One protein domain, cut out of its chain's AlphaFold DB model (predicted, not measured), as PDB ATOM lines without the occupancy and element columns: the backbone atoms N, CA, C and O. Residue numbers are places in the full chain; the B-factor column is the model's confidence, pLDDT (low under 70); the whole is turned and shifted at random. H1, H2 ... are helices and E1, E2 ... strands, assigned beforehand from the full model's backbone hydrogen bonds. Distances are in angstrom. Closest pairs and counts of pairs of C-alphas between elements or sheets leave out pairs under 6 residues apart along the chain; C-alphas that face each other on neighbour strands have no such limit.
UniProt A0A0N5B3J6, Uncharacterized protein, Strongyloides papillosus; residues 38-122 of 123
ATOM      1  N   PRO A  38      40.333 -14.363  42.088       89.88
ATOM      2  CA  PRO A  38      39.343 -14.729  43.094       89.88
ATOM      3  C   PRO A  38      38.552 -13.525  43.613       89.88
ATOM      4  O   PRO A  38      39.116 -12.487  43.957       89.88
ATOM      5  N   GLY A  39      37.228 -13.664  43.640       83.06
ATOM      6  CA  GLY A  39      36.278 -12.640  44.089       83.06
ATOM      7  C   GLY A  39      36.094 -11.404  43.193       83.06
ATOM      8  O   GLY A  39      35.161 -10.637  43.447       83.06
ATOM      9  N   GLU A  40      36.886 -11.215  42.134       85.19
ATOM     10  CA  GLU A  40      36.695 -10.104  41.187       85.19
ATOM     11  C   GLU A  40      35.434 -10.304  40.317       85.19
ATOM     12  O   GLU A  40      35.007 -11.441  40.076       85.19
ATOM     13  N   PRO A  41      34.829  -9.229  39.768       86.25
ATOM     14  CA  PRO A  41      33.595  -9.317  38.986       86.25
ATOM     15  C   PRO A  41      33.653 -10.304  37.818       86.25
ATOM     16  O   PRO A  41      32.663 -10.965  37.513       86.25
ATOM     17  N   ALA A  42      34.804 -10.432  37.156       85.25
ATOM     18  CA  ALA A  42      34.954 -11.359  36.040       85.25
ATOM     19  C   ALA A  42      34.968 -12.829  36.482       85.25
ATOM     20  O   ALA A  42      34.386 -13.673  35.804       85.25
ATOM     21  N   TYR A  43      35.562 -13.121  37.639       89.88
ATOM     22  CA  TYR A  43      35.492 -14.447  38.244       89.88
ATOM     23  C   TYR A  43      34.063 -14.774  38.684       89.88
ATOM     24  O   TYR A  43      33.546 -15.830  38.343       89.88
ATOM     25  N   LYS A  44      33.352 -13.821  39.299       90.44
ATOM     26  CA  LYS A  44      31.921 -13.984  39.619       90.44
ATOM     27  C   LYS A  44      31.061 -14.227  38.372       90.44
ATOM     28  O   LYS A  44      30.153 -15.050  38.404       90.44
ATOM     29  N   LYS A  45      31.357 -13.556  37.251       91.25
ATOM     30  CA  LYS A  45      30.685 -13.804  35.960       91.25
ATOM     31  C   LYS A  45      30.931 -15.214  35.433       91.25
ATOM     32  O   LYS A  45      30.003 -15.794  34.871       91.25
ATOM     33  N   PHE A  46      32.151 -15.728  35.596       92.94
ATOM     34  CA  PHE A  46      32.495 -17.110  35.271       92.94
ATOM     35  C   PHE A  46      31.729 -18.094  36.159       92.94
ATOM     36  O   PHE A  46      31.031 -18.949  35.627       92.94
ATOM     37  N   LEU A  47      31.741 -17.906  37.483       93.56
ATOM     38  CA  LEU A  47      30.969 -18.738  38.415       93.56
ATOM     39  C   LEU A  47      29.463 -18.723  38.104       93.56
ATOM     40  O   LEU A  47      28.794 -19.744  38.214       93.56
ATOM     41  N   GLY A  48      28.928 -17.586  37.653       93.38
ATOM     42  CA  GLY A  48      27.537 -17.463  37.209       93.38
ATOM     43  C   GLY A  48      27.225 -18.109  35.852       93.38
ATOM     44  O   GLY A  48      26.077 -18.058  35.420       93.38
ATOM     45  N   CYS A  49      28.216 -18.651  35.142       94.31
ATOM     46  CA  CYS A  49      28.010 -19.524  33.981       94.31
ATOM     47  C   CYS A  49      28.039 -21.010  34.346       94.31
ATOM     48  O   CYS A  49      27.661 -21.826  33.512       94.31
ATOM     49  N   LEU A  50      28.485 -21.355  35.557       94.38
ATOM     50  CA  LEU A  50      28.506 -22.731  36.027       94.38
ATOM     51  C   LEU A  50      27.102 -23.162  36.460       94.38
ATOM     52  O   LEU A  50      26.373 -22.393  37.098       94.38
ATOM     53  N   LYS A  51      26.740 -24.408  36.162       92.25
ATOM     54  CA  LYS A  51      25.559 -25.058  36.752       92.25
ATOM     55  C   LYS A  51      25.869 -25.502  38.181       92.25
ATOM     56  O   LYS A  51      27.024 -25.702  38.540       92.25
ATOM     57  N   ASP A  52      24.847 -25.696  39.004       87.50
ATOM     58  CA  ASP A  52      25.031 -26.083  40.410       87.50
ATOM     59  C   ASP A  52      25.919 -27.324  40.645       87.50
ATOM     60  O   ASP A  52      26.792 -27.235  41.508       87.50
ATOM     61  N   PRO A  53      25.834 -28.425  39.864       87.81
ATOM     62  CA  PRO A  53      26.777 -29.540  40.015       87.81
ATOM     63  C   PRO A  53      28.227 -29.182  39.638       87.81
ATOM     64  O   PRO A  53      29.164 -29.764  40.177       87.81
ATOM     65  N   GLU A  54      28.433 -28.210  38.747       87.69
ATOM     66  CA  GLU A  54      29.764 -27.757  38.311       87.69
ATOM     67  C   GLU A  54      30.423 -26.859  39.366       87.69
ATOM     68  O   GLU A  54      31.645 -26.816  39.469       87.69
ATOM     69  N   LYS A  55      29.626 -26.168  40.189       86.56
ATOM     70  CA  LYS A  55      30.120 -25.305  41.276       86.56
ATOM     71  C   LYS A  55      30.687 -26.093  42.458       86.56
ATOM     72  O   LYS A  55      31.310 -25.500  43.335       86.56
ATOM     73  N   ILE A  56      30.475 -27.409  42.526       86.38
ATOM     74  CA  ILE A  56      30.894 -28.218  43.676       86.38
ATOM     75  C   ILE A  56      32.426 -28.234  43.776       86.38
ATOM     76  O   ILE A  56      33.127 -28.944  43.046       86.38
ATOM     77  N   GLY A  57      32.934 -27.460  44.734       83.88
ATOM     78  CA  GLY A  57      34.362 -27.287  44.993       83.88
ATOM     79  C   GLY A  57      35.048 -26.231  44.126       83.88
ATOM     80  O   GLY A  57      36.245 -26.043  44.307       83.88
ATOM     81  N   ILE A  58      34.320 -25.555  43.229       90.19
ATOM     82  CA  ILE A  58      34.818 -24.422  42.438       90.19
ATOM     83  C   ILE A  58      34.333 -23.137  43.101       90.19
ATOM     84  O   ILE A  58      33.129 -22.897  43.221       90.19
ATOM     85  N   GLY A  59      35.267 -22.303  43.537       90.75
ATOM     86  CA  GLY A  59      34.943 -21.087  44.265       90.75
ATOM     87  C   GLY A  59      36.013 -20.724  45.279       90.75
ATOM     88  O   GLY A  59      36.124 -21.342  46.335       90.75
ATOM     89  N   LEU A  60      36.741 -19.646  45.005       91.88
ATOM     90  CA  LEU A  60      37.699 -19.047  45.922       91.88
ATOM     91  C   LEU A  60      37.178 -17.725  46.491       91.88
ATOM     92  O   LEU A  60      36.501 -16.945  45.810       91.88
ATOM     93  N   ALA A  61      37.531 -17.466  47.751       87.50
ATOM     94  CA  ALA A  61      37.200 -16.226  48.442       87.50
ATOM     95  C   ALA A  61      37.898 -15.013  47.800       87.50
ATOM     96  O   ALA A  61      38.926 -15.134  47.130       87.50
ATOM     97  N   LEU A  62      37.340 -13.818  48.015       85.88
ATOM     98  CA  LEU A  62      37.952 -12.573  47.548       85.88
ATOM     99  C   LEU A  62      39.355 -12.408  48.143       85.88
ATOM    100  O   LEU A  62      39.529 -12.504  49.354       85.88
ATOM    101  N   GLY A  63      40.335 -12.123  47.283       81.62
ATOM    102  CA  GLY A  63      41.721 -11.909  47.705       81.62
ATOM    103  C   GLY A  63      42.509 -13.189  47.997       81.62
ATOM    104  O   GLY A  63      43.624 -13.088  48.505       81.62
ATOM    105  N   GLU A  64      41.967 -14.371  47.676       88.12
ATOM    106  CA  GLU A  64      42.690 -15.636  47.832       88.12
ATOM    107  C   GLU A  64      44.006 -15.627  47.036       88.12
ATOM    108  O   GLU A  64      44.069 -15.223  45.869       88.12
ATOM    109  N   ASN A  65      45.060 -16.073  47.713       88.38
ATOM    110  CA  ASN A  65      46.450 -15.960  47.289       88.38
ATOM    111  C   ASN A  65      47.271 -17.216  47.573       88.38
ATOM    112  O   ASN A  65      48.413 -17.291  47.120       88.38
ATOM    113  N   ASP A  66      46.715 -18.194  48.291       89.25
ATOM    114  CA  ASP A  66      47.365 -19.472  48.545       89.25
ATOM    115  C   ASP A  66      47.591 -20.223  47.216       89.25
ATOM    116  O   ASP A  66      46.620 -20.631  46.559       89.25
ATOM    117  N   PRO A  67      48.857 -20.448  46.808       87.81
ATOM    118  CA  PRO A  67      49.170 -21.132  45.558       87.81
ATOM    119  C   PRO A  67      48.563 -22.535  45.469       87.81
ATOM    120  O   PRO A  67      48.173 -22.961  44.381       87.81
ATOM    121  N   SER A  68      48.439 -23.244  46.595       90.31
ATOM    122  CA  SER A  68      47.898 -24.605  46.636       90.31
ATOM    123  C   SER A  68      46.402 -24.616  46.332       90.31
ATOM    124  O   SER A  68      45.925 -25.453  45.564       90.31
ATOM    125  N   LYS A  69      45.657 -23.648  46.874       92.56
ATOM    126  CA  LYS A  69      44.221 -23.500  46.597       92.56
ATOM    127  C   LYS A  69      43.964 -23.033  45.172       92.56
ATOM    128  O   LYS A  69      43.081 -23.572  44.515       92.56
ATOM    129  N   ILE A  70      44.761 -22.088  44.669       91.12
ATOM    130  CA  ILE A  70      44.680 -21.621  43.276       91.12
ATOM    131  C   ILE A  70      44.969 -22.765  42.301       91.12
ATOM    132  O   ILE A  70      44.279 -22.909  41.292       91.12
ATOM    133  N   LYS A  71      45.975 -23.594  42.592       92.56
ATOM    134  CA  LYS A  71      46.288 -24.776  41.784       92.56
ATOM    135  C   LYS A  71      45.107 -25.747  41.760       92.56
ATOM    136  O   LYS A  71      44.649 -26.097  40.676       92.56
ATOM    137  N   LYS A  72      44.565 -26.091  42.930       94.06
ATOM    138  CA  LYS A  72      43.404 -26.986  43.052       94.06
ATOM    139  C   LYS A  72      42.174 -26.453  42.311       94.06
ATOM    140  O   LYS A  72      41.499 -27.206  41.622       94.06
ATOM    141  N   GLU A  73      41.895 -25.159  42.421       94.62
ATOM    142  CA  GLU A  73      40.800 -24.502  41.698       94.62
ATOM    143  C   GLU A  73      40.971 -24.635  40.176       94.62
ATOM    144  O   GLU A  73      40.028 -24.994  39.477       94.62
ATOM    145  N   ASN A  74      42.179 -24.398  39.653       94.31
ATOM    146  CA  ASN A  74      42.462 -24.558  38.224       94.31
ATOM    147  C   ASN A  74      42.320 -26.014  37.755       94.31
ATOM    148  O   ASN A  74      41.735 -26.246  36.701       94.31
ATOM    149  N   GLU A  75      42.796 -26.985  38.540       95.31
ATOM    150  CA  GLU A  75      42.635 -28.418  38.248       95.31
ATOM    151  C   GLU A  75      41.153 -28.824  38.207       95.31
ATOM    152  O   GLU A  75      40.730 -29.602  37.348       95.31
ATOM    153  N   LEU A  76      40.332 -28.272  39.105       94.44
ATOM    154  CA  LEU A  76      38.887 -28.499  39.104       94.44
ATOM    155  C   LEU A  76      38.211 -27.859  37.891       94.44
ATOM    156  O   LEU A  76      37.338 -28.481  37.294       94.44
ATOM    157  N   ILE A  77      38.622 -26.653  37.499       93.38
ATOM    158  CA  ILE A  77      38.100 -26.001  36.294       93.38
ATOM    159  C   ILE A  77      38.427 -26.832  35.052       93.38
ATOM    160  O   ILE A  77      37.544 -27.078  34.237       93.38
ATOM    161  N   GLU A  78      39.665 -27.303  34.926       92.25
ATOM    162  CA  GLU A  78      40.104 -28.105  33.782       92.25
ATOM    163  C   GLU A  78      39.399 -29.468  33.707       92.25
ATOM    164  O   GLU A  78      39.054 -29.919  32.618       92.25
ATOM    165  N   SER A  79      39.138 -30.105  34.852       91.62
ATOM    166  CA  SER A  79      38.552 -31.452  34.899       91.62
ATOM    167  C   SER A  79      37.022 -31.491  34.923       91.62
ATOM    168  O   SER A  79      36.439 -32.468  34.451       91.62
ATOM    169  N   LYS A  80      36.355 -30.476  35.487       91.25
ATOM    170  CA  LYS A  80      34.906 -30.522  35.763       91.25
ATOM    171  C   LYS A  80      34.074 -29.530  34.969       91.25
ATOM    172  O   LYS A  80      32.861 -29.718  34.888       91.25
ATOM    173  N   VAL A  81      34.665 -28.465  34.426       92.31
ATOM    174  CA  VAL A  81      33.880 -27.417  33.766       92.31
ATOM    175  C   VAL A  81      33.660 -27.793  32.304       92.31
ATOM    176  O   VAL A  81      34.619 -27.845  31.532       92.31
ATOM    177  N   PRO A  82      32.407 -28.030  31.881       92.94
ATOM    178  CA  PRO A  82      32.135 -28.401  30.508       92.94
ATOM    179  C   PRO A  82      32.346 -27.212  29.571       92.94
ATOM    180  O   PRO A  82      32.169 -26.042  29.928       92.94
ATOM    181  N   THR A  83      32.632 -27.530  28.312       92.19
ATOM    182  CA  THR A  83      32.816 -26.551  27.237       92.19
ATOM    183  C   THR A  83      31.659 -25.552  27.123       92.19
ATOM    184  O   THR A  83      31.894 -24.389  26.804       92.19
ATOM    185  N   GLU A  84      30.419 -25.954  27.412       93.06
ATOM    186  CA  GLU A  84      29.254 -25.058  27.358       93.06
ATOM    187  C   GLU A  84      29.315 -23.928  28.396       93.06
ATOM    188  O   GLU A  84      29.007 -22.775  28.085       93.06
ATOM    189  N   SER A  85      29.810 -24.209  29.600       93.94
ATOM    190  CA  SER A  85      29.997 -23.192  30.640       93.94
ATOM    191  C   SER A  85      31.152 -22.247  30.287       93.94
ATOM    192  O   SER A  85      31.066 -21.032  30.501       93.94
ATOM    193  N   ILE A  86      32.195 -22.765  29.627       92.12
ATOM    194  CA  ILE A  86      33.285 -21.957  29.059       92.12
ATOM    195  C   ILE A  86      32.753 -21.048  27.938       92.12
ATOM    196  O   ILE A  86      33.018 -19.843  27.940       92.12
ATOM    197  N   LYS A  87      31.947 -21.580  27.010       92.31
ATOM    198  CA  LYS A  87      31.279 -20.807  25.948       92.31
ATOM    199  C   LYS A  87      30.394 -19.705  26.523       92.31
ATOM    200  O   LYS A  87      30.479 -18.573  26.048       92.31
ATOM    201  N   CYS A  88      29.606 -20.002  27.561       92.75
ATOM    202  CA  CYS A  88      28.811 -19.004  28.284       92.75
ATOM    203  C   CYS A  88      29.684 -17.868  28.821       92.75
ATOM    204  O   CYS A  88      29.324 -16.696  28.717       92.75
ATOM    205  N   PHE A  89      30.853 -18.181  29.385       91.75
ATOM    206  CA  PHE A  89      31.746 -17.143  29.881       91.75
ATOM    207  C   PHE A  89      32.284 -16.271  28.739       91.75
ATOM    208  O   PHE A  89      32.204 -15.044  28.818       91.75
ATOM    209  N   PHE A  90      32.775 -16.884  27.657       87.88
ATOM    210  CA  PHE A  90      33.311 -16.150  26.507       87.88
ATOM    211  C   PHE A  90      32.243 -15.339  25.756       87.88
ATOM    212  O   PHE A  90      32.554 -14.255  25.264       87.88
ATOM    213  N   SER A  91      30.978 -15.774  25.723       87.31
ATOM    214  CA  SER A  91      29.882 -14.994  25.122       87.31
ATOM    215  C   SER A  91      29.583 -13.703  25.893       87.31
ATOM    216  O   SER A  91      29.185 -12.701  25.297       87.31
ATOM    217  N   LYS A  92      29.867 -13.673  27.202       84.12
ATOM    218  CA  LYS A  92      29.790 -12.460  28.036       84.12
ATOM    219  C   LYS A  92      30.966 -11.499  27.807       84.12
ATOM    220  O   LYS A  92      30.970 -10.396  28.367       84.12
ATOM    221  N   LEU A  93      31.965 -11.875  27.001       78.69
ATOM    222  CA  LEU A  93      33.109 -11.032  26.663       78.69
ATOM    223  C   LEU A  93      32.886 -10.332  25.318       78.69
ATOM    224  O   LEU A  93      32.862 -10.951  24.253       78.69
ATOM    225  N   LYS A  94      32.787  -8.998  25.347       73.25
ATOM    226  CA  LYS A  94      32.600  -8.190  24.136       73.25
ATOM    227  C   LYS A  94      33.726  -8.460  23.131       73.25
ATOM    228  O   LYS A  94      34.901  -8.271  23.445       73.25
ATOM    229  N   ASN A  95      33.357  -8.845  21.908       72.50
ATOM    230  CA  ASN A  95      34.273  -9.094  20.789       72.50
ATOM    231  C   ASN A  95      35.329 -10.193  21.034       72.50
ATOM    232  O   ASN A  95      36.395 -10.158  20.416       72.50
ATOM    233  N   ARG A  96      35.077 -11.142  21.944       77.81
ATOM    234  CA  ARG A  96      36.005 -12.245  22.255       77.81
ATOM    235  C   ARG A  96      35.255 -13.582  22.246       77.81
ATOM    236  O   ARG A  96      35.109 -14.188  23.302       77.81
ATOM    237  N   PRO A  97      34.791 -14.037  21.066       78.56
ATOM    238  CA  PRO A  97      34.011 -15.269  20.946       78.56
ATOM    239  C   PRO A  97      34.789 -16.495  21.435       78.56
ATOM    240  O   PRO A  97      36.014 -16.487  21.485       78.56
ATOM    241  N   TYR A  98      34.094 -17.561  21.813       83.81
ATOM    242  CA  TYR A  98      34.751 -18.813  22.181       83.81
ATOM    243  C   TYR A  98      35.496 -19.439  20.984       83.81
ATOM    244  O   TYR A  98      35.060 -19.310  19.843       83.81
ATOM    245  N   ALA A  99      36.593 -20.143  21.266       84.62
ATOM    246  CA  ALA A  99      37.223 -21.108  20.367       84.62
ATOM    247  C   ALA A  99      37.889 -22.223  21.203       84.62
ATOM    248  O   ALA A  99      38.213 -21.978  22.368       84.62
ATOM    249  N   PRO A 100      38.111 -23.429  20.646       84.25
ATOM    250  CA  PRO A 100      38.652 -24.571  21.397       84.25
ATOM    251  C   PRO A 100      40.027 -24.331  22.036       84.25
ATOM    252  O   PRO A 100      40.340 -24.890  23.078       84.25
ATOM    253  N   ASN A 101      40.837 -23.452  21.449       83.50
ATOM    254  CA  ASN A 101      42.162 -23.057  21.940       83.50
ATOM    255  C   ASN A 101      42.122 -21.946  23.014       83.50
ATOM    256  O   ASN A 101      43.147 -21.309  23.287       83.50
ATOM    257  N   ARG A 102      40.946 -21.656  23.585       86.19
ATOM    258  CA  ARG A 102      40.753 -20.621  24.606       86.19
ATOM    259  C   ARG A 102      40.509 -21.254  25.968       86.19
ATOM    260  O   ARG A 102      39.589 -22.048  26.128       86.19
ATOM    261  N   LYS A 103      41.296 -20.844  26.962       90.25
ATOM    262  CA  LYS A 103      41.217 -21.355  28.337       90.25
ATOM    263  C   LYS A 103      40.971 -20.260  29.365       90.25
ATOM    264  O   LYS A 103      41.210 -19.077  29.111       90.25
ATOM    265  N   ILE A 104      40.512 -20.671  30.537       91.19
ATOM    266  CA  ILE A 104      40.309 -19.821  31.709       91.19
ATOM    267  C   ILE A 104      41.317 -20.264  32.765       91.19
ATOM    268  O   ILE A 104      41.496 -21.459  32.966       91.19
ATOM    269  N   VAL A 105      41.998 -19.313  33.401       92.38
ATOM    270  CA  VAL A 105      42.972 -19.589  34.463       92.38
ATOM    271  C   VAL A 105      42.726 -18.639  35.621       92.38
ATOM    272  O   VAL A 105      42.638 -17.423  35.437       92.38
ATOM    273  N   ILE A 106      42.648 -19.186  36.826       91.38
ATOM    274  CA  ILE A 106      42.599 -18.415  38.060       91.38
ATOM    275  C   ILE A 106      44.029 -18.085  38.469       91.38
ATOM    276  O   ILE A 106      44.878 -18.970  38.575       91.38
ATOM    277  N   VAL A 107      44.303 -16.800  38.666       88.62
ATOM    278  CA  VAL A 107      45.605 -16.293  39.110       88.62
ATOM    279  C   VAL A 107      45.483 -15.725  40.519       88.62
ATOM    280  O   VAL A 107      44.423 -15.191  40.860       88.62
ATOM    281  N   PRO A 108      46.547 -15.802  41.338       83.88
ATOM    282  CA  PRO A 108      46.535 -15.193  42.659       83.88
ATOM    283  C   PRO A 108      46.241 -13.692  42.563       83.88
ATOM    284  O   PRO A 108      46.576 -13.003  41.586       83.88
ATOM    285  N   TYR A 109      45.604 -13.177  43.601       72.06
ATOM    286  CA  TYR A 109      45.418 -11.755  43.817       72.06
ATOM    287  C   TYR A 109      46.755 -11.039  44.103       72.06
ATOM    288  O   TYR A 109      47.113 -10.736  45.240       72.06
ATOM    289  N   ASP A 110      47.488 -10.682  43.046       68.25
ATOM    290  CA  ASP A 110      48.612  -9.747  43.161       68.25
ATOM    291  C   ASP A 110      48.139  -8.301  42.913       68.25
ATOM    292  O   ASP A 110      47.741  -7.915  41.800       68.25
ATOM    293  N   SER A 111      48.193  -7.485  43.969       53.91
ATOM    294  CA  SER A 111      47.909  -6.046  43.938       53.91
ATOM    295  C   SER A 111      48.905  -5.272  43.058       53.91
ATOM    296  O   SER A 111      48.538  -4.262  42.446       53.91
ATOM    297  N   ARG A 112      50.142  -5.766  42.900       48.47
ATOM    298  CA  ARG A 112      51.190  -5.156  42.058       48.47
ATOM    299  C   ARG A 112      50.949  -5.386  40.572       48.47
ATOM    300  O   ARG A 112      51.324  -4.554  39.746       48.47
ATOM    301  N   MET A 113      50.288  -6.482  40.215       49.16
ATOM    302  CA  MET A 113      49.951  -6.775  38.826       49.16
ATOM    303  C   MET A 113      48.860  -5.822  38.313       49.16
ATOM    304  O   MET A 113      48.973  -5.298  37.208       49.16
ATOM    305  N   SER A 114      47.870  -5.486  39.154       46.53
ATOM    306  CA  SER A 114      46.872  -4.448  38.839       46.53
ATOM    307  C   SER A 114      47.501  -3.050  38.703       46.53
ATOM    308  O   SER A 114      47.118  -2.285  37.815       46.53
ATOM    309  N   SER A 115      48.493  -2.703  39.536       45.19
ATOM    310  CA  SER A 115      49.128  -1.375  39.510       45.19
ATOM    311  C   SER A 115      50.087  -1.178  38.329       45.19
ATOM    312  O   SER A 115      50.073  -0.110  37.711       45.19
ATOM    313  N   ARG A 116      50.864  -2.202  37.945       43.34
ATOM    314  CA  ARG A 116      51.740  -2.165  36.755       43.34
ATOM    315  C   ARG A 116      50.946  -1.969  35.460       43.34
ATOM    316  O   ARG A 116      51.370  -1.202  34.598       43.34
ATOM    317  N   LEU A 117      49.766  -2.579  35.365       47.06
ATOM    318  CA  LEU A 117      48.880  -2.474  34.203       47.06
ATOM    319  C   LEU A 117      48.175  -1.112  34.107       47.06
ATOM    320  O   LEU A 117      48.044  -0.567  33.013       47.06
ATOM    321  N   ASN A 118      47.790  -0.506  35.236       42.59
ATOM    322  CA  ASN A 118      47.290   0.875  35.243       42.59
ATOM    323  C   ASN A 118      48.382   1.896  34.879       42.59
ATOM    324  O   ASN A 118      48.084   2.912  34.253       42.59
ATOM    325  N   LYS A 119      49.648   1.624  35.222       37.19
ATOM    326  CA  LYS A 119      50.784   2.497  34.879       37.19
ATOM    327  C   LYS A 119      51.113   2.482  33.382       37.19
ATOM    328  O   LYS A 119      51.467   3.524  32.845       37.19
ATOM    329  N   GLN A 120      50.939   1.345  32.702       41.03
ATOM    330  CA  GLN A 120      51.113   1.235  31.244       41.03
ATOM    331  C   GLN A 120      50.023   1.951  30.423       41.03
ATOM    332  O   GLN A 120      50.242   2.191  29.247       41.03
ATOM    333  N   ARG A 121      48.879   2.328  31.019       40.62
ATOM    334  CA  ARG A 121      47.811   3.102  30.344       40.62
ATOM    335  C   ARG A 121      48.005   4.620  30.394       40.62
ATOM    336  O   ARG A 121      47.254   5.334  29.745       40.62
ATOM    337  N   ARG A 122      48.935   5.113  31.219       39.53
ATOM    338  CA  ARG A 122      49.219   6.554  31.383       39.53
ATOM    339  C   ARG A 122      50.436   7.022  30.573       39.53
ATOM    340  O   ARG A 122      50.893   8.138  30.790       39.53
TER     341      ARG A 122
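AT A GLANCE: This is residues 38 to 122 of the 123 residues of an uncharacterized protein of Strongyloides papillosus (UniProt A0A0N5B3J6). Helices H1, H2 and H3 and one strand, E1, make a small compact body with H2 packed on E1, and from it residues 112 to 122, of which 112 to 120 belong to H4, stick out as an arm. The 85 printed residues run H1, H2, H3, E1, H4, mostly helix; the radius of gyration of the C-alphas is 13.7 A and the spans are 40 by 32 by 20 A.

HOW THE PARTS SIT: H1, residues 41 to 47, and H3, residues 83 to 91, only just touch, with 3 pairs of C-alphas within 8 A, the closest Phe 46 and Phe 89 at 5.4 A; they run opposite ways at a shallow tilt of 25 degrees. The closest C-alphas of H2, residues 67 to 80, and E1, residues 102 to 106, are those of Asn 74 and Ile 106, 6.1 A apart. E1 pairs with no named strand. H4, residues 111 to 120, is apart from H1, H2, H3 and E1. In H1, H2, H3 and H4 every O i to N i+4 pair is within hydrogen-bond range.

IN THESE COORDINATES: H1 begins at C-alpha 41 (33.595, -9.317, 38.986) and H4 ends at C-alpha 120 (51.113, 1.235, 31.244). First to last C-alpha, H1 measures 9.8 A, H2 19.7 A, H3 12.1 A, E1 13.8 A and H4 15.0 A.

THE WHOLE: The C-alphas farthest apart, Pro 53 and Arg 122, are 43.4 A apart. The printed part has no cut; the link H1 to H2 is long, 19 residues. Residues 110 to 122 have pLDDT under 70.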